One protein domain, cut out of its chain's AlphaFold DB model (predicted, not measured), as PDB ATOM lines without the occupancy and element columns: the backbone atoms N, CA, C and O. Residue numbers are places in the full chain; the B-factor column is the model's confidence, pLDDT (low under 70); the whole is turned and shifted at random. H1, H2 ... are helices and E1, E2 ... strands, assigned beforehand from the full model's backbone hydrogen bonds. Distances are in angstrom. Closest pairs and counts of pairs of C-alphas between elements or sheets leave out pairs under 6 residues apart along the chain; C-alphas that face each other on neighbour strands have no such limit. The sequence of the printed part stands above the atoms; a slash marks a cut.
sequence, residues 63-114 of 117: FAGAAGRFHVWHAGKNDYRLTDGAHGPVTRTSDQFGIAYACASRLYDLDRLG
ATOM      1  N   PHE A  63      50.567  30.764 -11.544       90.38
ATOM      2  CA  PHE A  63      51.281  30.087 -12.620       90.38
ATOM      3  C   PHE A  63      51.729  28.684 -12.185       90.38
ATOM      4  O   PHE A  63      52.381  28.534 -11.147       90.38
ATOM      5  N   ALA A  64      51.367  27.668 -12.969       89.56
ATOM      6  CA  ALA A  64      51.700  26.268 -12.708       89.56
ATOM      7  C   ALA A  64      52.739  25.720 -13.701       89.56
ATOM      8  O   ALA A  64      53.560  24.886 -13.323       89.56
ATOM      9  N   GLY A  65      52.738  26.194 -14.949       90.50
ATOM     10  CA  GLY A  65      53.710  25.803 -15.974       90.50
ATOM     11  C   GLY A  65      53.373  26.388 -17.344       90.50
ATOM     12  O   GLY A  65      52.323  26.997 -17.512       90.50
ATOM     13  N   ALA A  66      54.247  26.206 -18.331       92.19
ATOM     14  CA  ALA A  66      53.990  26.607 -19.714       92.19
ATOM     15  C   ALA A  66      54.662  25.640 -20.694       92.19
ATOM     16  O   ALA A  66      55.723  25.095 -20.390       92.19
ATOM     17  N   ALA A  67      54.052  25.466 -21.864       90.94
ATOM     18  CA  ALA A  67      54.611  24.753 -23.003       90.94
ATOM     19  C   ALA A  67      54.547  25.675 -24.230       90.94
ATOM     20  O   ALA A  67      53.480  25.908 -24.804       90.94
ATOM     21  N   GLY A  68      55.694  26.257 -24.588       88.62
ATOM     22  CA  GLY A  68      55.775  27.277 -25.631       88.62
ATOM     23  C   GLY A  68      54.878  28.477 -25.322       88.62
ATOM     24  O   GLY A  68      55.001  29.089 -24.260       88.62
ATOM     25  N   ARG A  69      53.959  28.803 -26.239       90.38
ATOM     26  CA  ARG A  69      52.990  29.894 -26.048       90.38
ATOM     27  C   ARG A  69      51.882  29.558 -25.050       90.38
ATOM     28  O   ARG A  69      51.309  30.470 -24.465       90.38
ATOM     29  N   PHE A  70      51.586  28.286 -24.797       92.56
ATOM     30  CA  PHE A  70      50.455  27.898 -23.954       92.56
ATOM     31  C   PHE A  70      50.840  27.861 -22.473       92.56
ATOM     32  O   PHE A  70      51.836  27.249 -22.089       92.56
ATOM     33  N   HIS A  71      50.038  28.505 -21.627       93.56
ATOM     34  CA  HIS A  71      50.300  28.662 -20.196       93.56
ATOM     35  C   HIS A  71      49.263  27.911 -19.363       93.56
ATOM     36  O   HIS A  71      48.065  28.001 -19.611       93.56
ATOM     37  N   VAL A  72      49.718  27.194 -18.341       94.12
ATOM     38  CA  VAL A  72      48.885  26.468 -17.381       94.12
ATOM     39  C   VAL A  72      48.835  27.244 -16.068       94.12
ATOM     40  O   VAL A  72      49.860  27.535 -15.444       94.12
ATOM     41  N   TRP A  73      47.618  27.518 -15.620       95.06
ATOM     42  CA  TRP A  73      47.301  28.256 -14.405       95.06
ATOM     43  C   TRP A  73      46.554  27.371 -13.416       95.06
ATOM     44  O   TRP A  73      45.701  26.589 -13.811       95.06
ATOM     45  N   HIS A  74      46.840  27.521 -12.129       94.25
ATOM     46  CA  HIS A  74      46.104  26.895 -11.036       94.25
ATOM     47  C   HIS A  74      45.127  27.914 -10.441       94.25
ATOM     48  O   HIS A  74      45.532  28.832  -9.716       94.25
ATOM     49  N   ALA A  75      43.849  27.760 -10.779       92.06
ATOM     50  CA  ALA A  75      42.765  28.664 -10.399       92.06
ATOM     51  C   ALA A  75      42.100  28.287  -9.065       92.06
ATOM     52  O   ALA A  75      41.403  29.103  -8.467       92.06
ATOM     53  N   GLY A  76      42.341  27.076  -8.564       89.19
ATOM     54  CA  GLY A  76      41.725  26.577  -7.341       89.19
ATOM     55  C   GLY A  76      42.017  25.098  -7.128       89.19
ATOM     56  O   GLY A  76      42.822  24.506  -7.841       89.19
ATOM     57  N   LYS A  77      41.369  24.491  -6.129       92.00
ATOM     58  CA  LYS A  77      41.532  23.062  -5.839       92.00
ATOM     59  C   LYS A  77      41.127  22.240  -7.061       92.00
ATOM     60  O   LYS A  77      39.951  22.231  -7.407       92.00
ATOM     61  N   ASN A  78      42.087  21.523  -7.647       91.19
ATOM     62  CA  ASN A  78      41.876  20.720  -8.852       91.19
ATOM     63  C   ASN A  78      41.208  21.538  -9.975       91.19
ATOM     64  O   ASN A  78      40.292  21.053 -10.624       91.19
ATOM     65  N   ASP A  79      41.610  22.797 -10.162       93.31
ATOM     66  CA  ASP A  79      41.183  23.614 -11.303       93.31
ATOM     67  C   ASP A  79      42.431  24.167 -11.989       93.31
ATOM     68  O   ASP A  79      43.079  25.103 -11.501       93.31
ATOM     69  N   TYR A  80      42.791  23.531 -13.101       94.88
ATOM     70  CA  TYR A  80      43.893  23.916 -13.965       94.88
ATOM     71  C   TYR A  80      43.350  24.459 -15.280       94.88
ATOM     72  O   TYR A  80      42.657  23.766 -16.025       94.88
ATOM     73  N   ARG A  81      43.709  25.700 -15.595       94.31
ATOM     74  CA  ARG A  81      43.251  26.411 -16.789       94.31
ATOM     75  C   ARG A  81      44.408  26.619 -17.739       94.31
ATOM     76  O   ARG A  81      45.456  27.128 -17.351       94.31
ATOM     77  N   LEU A  82      44.205  26.221 -18.981       93.50
ATOM     78  CA  LEU A  82      45.143  26.403 -20.069       93.50
ATOM     79  C   LEU A  82      44.766  27.660 -20.840       93.50
ATOM     80  O   LEU A  82      43.632  27.765 -21.299       93.50
ATOM     81  N   THR A  83      45.704  28.582 -21.006       94.12
ATOM     82  CA  THR A  83      45.516  29.808 -21.782       94.12
ATOM     83  C   THR A  83      46.492  29.872 -22.942       94.12
ATOM     84  O   THR A  83      47.611  29.360 -22.858       94.12
ATOM     85  N   ASP A  84      46.078  30.537 -24.012       91.19
ATOM     86  CA  ASP A  84      46.981  30.913 -25.092       91.19
ATOM     87  C   ASP A  84      47.749  32.183 -24.700       91.19
ATOM     88  O   ASP A  84      47.173  33.256 -24.543       91.19
ATOM     89  N   GLY A  85      49.045  32.064 -24.436       87.19
ATOM     90  CA  GLY A  85      49.841  33.128 -23.830       87.19
ATOM     91  C   GLY A  85      49.562  33.336 -22.337       87.19
ATOM     92  O   GLY A  85      48.701  32.699 -21.724       87.19
ATOM     93  N   ALA A  86      50.310  34.261 -21.732       84.00
ATOM     94  CA  ALA A  86      50.229  34.536 -20.297       84.00
ATOM     95  C   ALA A  86      48.887  35.172 -19.874       84.00
ATOM     96  O   ALA A  86      48.373  34.892 -18.792       84.00
ATOM     97  N   HIS A  87      48.297  35.999 -20.738       85.50
ATOM     98  CA  HIS A  87      47.068  36.744 -20.443       85.50
ATOM     99  C   HIS A  87      45.920  36.458 -21.415       85.50
ATOM    100  O   HIS A  87      44.870  37.086 -21.307       85.50
ATOM    101  N   GLY A  88      46.085  35.517 -22.346       86.56
ATOM    102  CA  GLY A  88      45.044  35.225 -23.324       86.56
ATOM    103  C   GLY A  88      43.879  34.400 -22.767       86.56
ATOM    104  O   GLY A  88      43.815  34.112 -21.558       86.56
ATOM    105  N   PRO A  89      42.927  34.053 -23.651       90.25
ATOM    106  CA  PRO A  89      41.709  33.347 -23.287       90.25
ATOM    107  C   PRO A  89      42.008  31.920 -22.823       90.25
ATOM    108  O   PRO A  89      43.007  31.313 -23.213       90.25
ATOM    109  N   VAL A  90      41.119  31.379 -21.988       93.06
ATOM    110  CA  VAL A  90      41.189  29.982 -21.551       93.06
ATOM    111  C   VAL A  90      40.777  29.085 -22.715       93.06
ATOM    112  O   VAL A  90      39.625  29.092 -23.132       93.06
ATOM    113  N   THR A  91      41.720  28.303 -23.227       91.19
ATOM    114  CA  THR A  91      41.496  27.329 -24.297       91.19
ATOM    115  C   THR A  91      40.875  26.048 -23.751       91.19
ATOM    116  O   THR A  91      40.017  25.445 -24.391       91.19
ATOM    117  N   ARG A  92      41.324  25.600 -22.570       89.62
ATOM    118  CA  ARG A  92      40.855  24.367 -21.921       89.62
ATOM    119  C   ARG A  92      40.957  24.447 -20.406       89.62
ATOM    120  O   ARG A  92      41.770  25.190 -19.864       89.62
ATOM    121  N   THR A  93      40.185  23.607 -19.734       93.94
ATOM    122  CA  THR A  93      40.258  23.388 -18.288       93.94
ATOM    123  C   THR A  93      40.432  21.903 -17.993       93.94
ATOM    124  O   THR A  93      39.968  21.053 -18.753       93.94
ATOM    125  N   SER A  94      41.108  21.575 -16.898       93.06
ATOM    126  CA  SER A  94      41.272  20.210 -16.405       93.06
ATOM    127  C   SER A  94      41.368  20.220 -14.886       93.06
ATOM    128  O   SER A  94      41.799  21.196 -14.278       93.06
ATOM    129  N   ASP A  95      40.989  19.113 -14.272       94.38
ATOM    130  CA  ASP A  95      41.115  18.879 -12.843       94.38
ATOM    131  C   ASP A  95      42.535  18.475 -12.412       94.38
ATOM    132  O   ASP A  95      42.892  18.569 -11.235       94.38
ATOM    133  N   GLN A  96      43.379  18.073 -13.366       93.44
ATOM    134  CA  GLN A  96      44.726  17.571 -13.113       93.44
ATOM    135  C   GLN A  96      45.789  18.356 -13.877       93.44
ATOM    136  O   GLN A  96      45.710  18.561 -15.088       93.44
ATOM    137  N   PHE A  97      46.868  18.698 -13.170       90.81
ATOM    138  CA  PHE A  97      48.007  19.404 -13.755       90.81
ATOM    139  C   PHE A  97      48.622  18.649 -14.939       90.81
ATOM    140  O   PHE A  97      48.886  19.246 -15.980       90.81
ATOM    141  N   GLY A  98      48.841  17.336 -14.791       92.06
ATOM    142  CA  GLY A  98      49.500  16.527 -15.818       92.06
ATOM    143  C   GLY A  98      48.739  16.527 -17.144       92.06
ATOM    144  O   GLY A  98      49.347  16.672 -18.202       92.06
ATOM    145  N   ILE A  99      47.407  16.448 -17.083       92.56
ATOM    146  CA  ILE A  99      46.535  16.484 -18.262       92.56
ATOM    147  C   ILE A  99      46.548  17.881 -18.892       92.56
ATOM    148  O   ILE A  99      46.702  18.002 -20.110       92.56
ATOM    149  N   ALA A 100      46.444  18.935 -18.076       92.00
ATOM    150  CA  ALA A 100      46.509  20.317 -18.552       92.00
ATOM    151  C   ALA A 100      47.839  20.615 -19.267       92.00
ATOM    152  O   ALA A 100      47.842  21.183 -20.360       92.00
ATOM    153  N   TYR A 101      48.961  20.183 -18.686       93.50
ATOM    154  CA  TYR A 101      50.289  20.376 -19.264       93.50
ATOM    155  C   TYR A 101      50.502  19.540 -20.532       93.50
ATOM    156  O   TYR A 101      51.019  20.051 -21.519       93.50
ATOM    157  N   ALA A 102      50.049  18.283 -20.559       93.31
ATOM    158  CA  ALA A 102      50.106  17.461 -21.768       93.31
ATOM    159  C   ALA A 102      49.294  18.077 -22.922       93.31
ATOM    160  O   ALA A 102      49.746  18.066 -24.068       93.31
ATOM    161  N   CYS A 103      48.130  18.667 -22.627       91.69
ATOM    162  CA  CYS A 103      47.351  19.413 -23.616       91.69
ATOM    163  C   CYS A 103      48.095  20.658 -24.113       91.69
ATOM    164  O   CYS A 103      48.098  20.905 -25.315       91.69
ATOM    165  N   ALA A 104      48.741  21.408 -23.212       92.62
ATOM    166  CA  ALA A 104      49.568  22.561 -23.569       92.62
ATOM    167  C   ALA A 104      50.674  22.171 -24.557       92.62
ATOM    168  O   ALA A 104      50.803  22.780 -25.616       92.62
ATOM    169  N   SER A 105      51.425  21.111 -24.239       92.94
ATOM    170  CA  SER A 105      52.497  20.595 -25.094       92.94
ATOM    171  C   SER A 105      51.971  20.136 -26.447       92.94
ATOM    172  O   SER A 105      52.531  20.504 -27.471       92.94
ATOM    173  N   ARG A 106      50.849  19.405 -26.472       91.50
ATOM    174  CA  ARG A 106      50.239  18.949 -27.726       91.50
ATOM    175  C   ARG A 106      49.793  20.113 -28.608       91.50
ATOM    176  O   ARG A 106      49.991  20.060 -29.815       91.50
ATOM    177  N   LEU A 107      49.182  21.145 -28.028       89.69
ATOM    178  CA  LEU A 107      48.780  22.335 -28.777       89.69
ATOM    179  C   LEU A 107      49.994  23.096 -29.306       89.69
ATOM    180  O   LEU A 107      49.978  23.534 -30.450       89.69
ATOM    181  N   TYR A 108      51.061  23.190 -28.515       91.38
ATOM    182  CA  TYR A 108      52.318  23.770 -28.974       91.38
ATOM    183  C   TYR A 108      52.943  22.972 -30.122       91.38
ATOM    184  O   TYR A 108      53.408  23.566 -31.088       91.38
ATOM    185  N   ASP A 109      52.919  21.640 -30.059       91.56
ATOM    186  CA  ASP A 109      53.419  20.795 -31.143       91.56
ATOM    187  C   ASP A 109      52.601  20.972 -32.427       91.56
ATOM    188  O   ASP A 109      53.182  21.078 -33.506       91.56
ATOM    189  N   LEU A 110      51.270  21.048 -32.326       88.38
ATOM    190  CA  LEU A 110      50.392  21.301 -33.474       88.38
ATOM    191  C   LEU A 110      50.636  22.681 -34.094       88.38
ATOM    192  O   LEU A 110      50.712  22.791 -35.317       88.38
ATOM    193  N   ASP A 111      50.801  23.707 -33.257       87.38
ATOM    194  CA  ASP A 111      51.145  25.067 -33.683       87.38
ATOM    195  C   ASP A 111      52.512  25.101 -34.379       87.38
ATOM    196  O   ASP A 111      52.642  25.616 -35.488       87.38
ATOM    197  N   ARG A 112      53.520  24.450 -33.787       86.44
ATOM    198  CA  ARG A 112      54.873  24.336 -34.350       86.44
ATOM    199  C   ARG A 112      54.890  23.628 -35.702       86.44
ATOM    200  O   ARG A 112      55.716  23.953 -36.549       86.44
ATOM    201  N   LEU A 113      54.013  22.645 -35.893       90.06
ATOM    202  CA  LEU A 113      53.877  21.910 -37.150       90.06
ATOM    203  C   LEU A 113      53.043  22.664 -38.199       90.06
ATOM    204  O   LEU A 113      52.910  22.173 -39.317       90.06
ATOM    205  N   GLY A 114      52.481  23.832 -37.864       84.44
ATOM    206  CA  GLY A 114      51.621  24.596 -38.770       84.44
ATOM    207  C   GLY A 114      50.288  23.905 -39.071       84.44
ATOM    208  O   GLY A 114      49.631  24.243 -40.047       84.44
TER     209      GLY A 114
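AT A GLANCE: This is residues 63 to 114 of the 117 residues of an uncharacterized protein of Burkholderia cepacia (UniProt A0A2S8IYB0). A strongly twisted sheet of four strands, E1 to E4 in chain order, has the long helix H1 packed along one face through residues 97 to 109, while its other face has no named helix. The longest distance runs from the turn between E2 and E3 to the last printed residue, just after H1. The printed part has 52 residues, in the order E1, E2, E3, E4, H1; the sheet is antiparallel and the class is mixed, helices and strands. It is compact, with a radius of gyration of the C-alphas of 10.0 A, and elongated, spanning 34 by 20 by 14 A.

HOW THE PARTS SIT: E1, residues 63 to 67, forms a hairpin with E2, residues 70 to 76, where N 67 and O 70 are 2.9 A apart, within hydrogen-bond range. E2 forms a hairpin with E3, residues 79 to 84, with N 73 and O 81 at 2.8 A. E3 forms a hairpin with E4, residues 90 to 94, with N 82 and O 92 at 2.8 A. The four strands make a meander, each the antiparallel neighbour of the one before. E1 and E4 are edge strands and are apart. H1, residues 97 to 112, is on the sheet at a height of 7.6 A, making two layers, a helix on one face of a sheet. It lies over E2 and E3 and runs along the strands, at 14 degrees to E2 on the local plane. The closest C-alphas of E2 and H1 are those of Phe 70 and Ala 104, 5.4 A apart. In H1 every O i to N i+4 pair is within hydrogen-bond range.

IN THESE COORDINATES: E1 begins at C-alpha 63 (51.281, 30.087, -12.620) and is 12.1 A long. E2 is 18.8 A, E3 16.6 A and E4 11.0 A. H1 is 22.3 A and ends at C-alpha 112 (54.873, 24.336, -34.350).

THE WHOLE: The C-alphas of Lys 77 and Gly 114, the two farthest apart, are 34.5 A apart. The printed part has no cut, and its four links are tight. Mean pLDDT of the printed part is 91.2, and no printed residue is under 70.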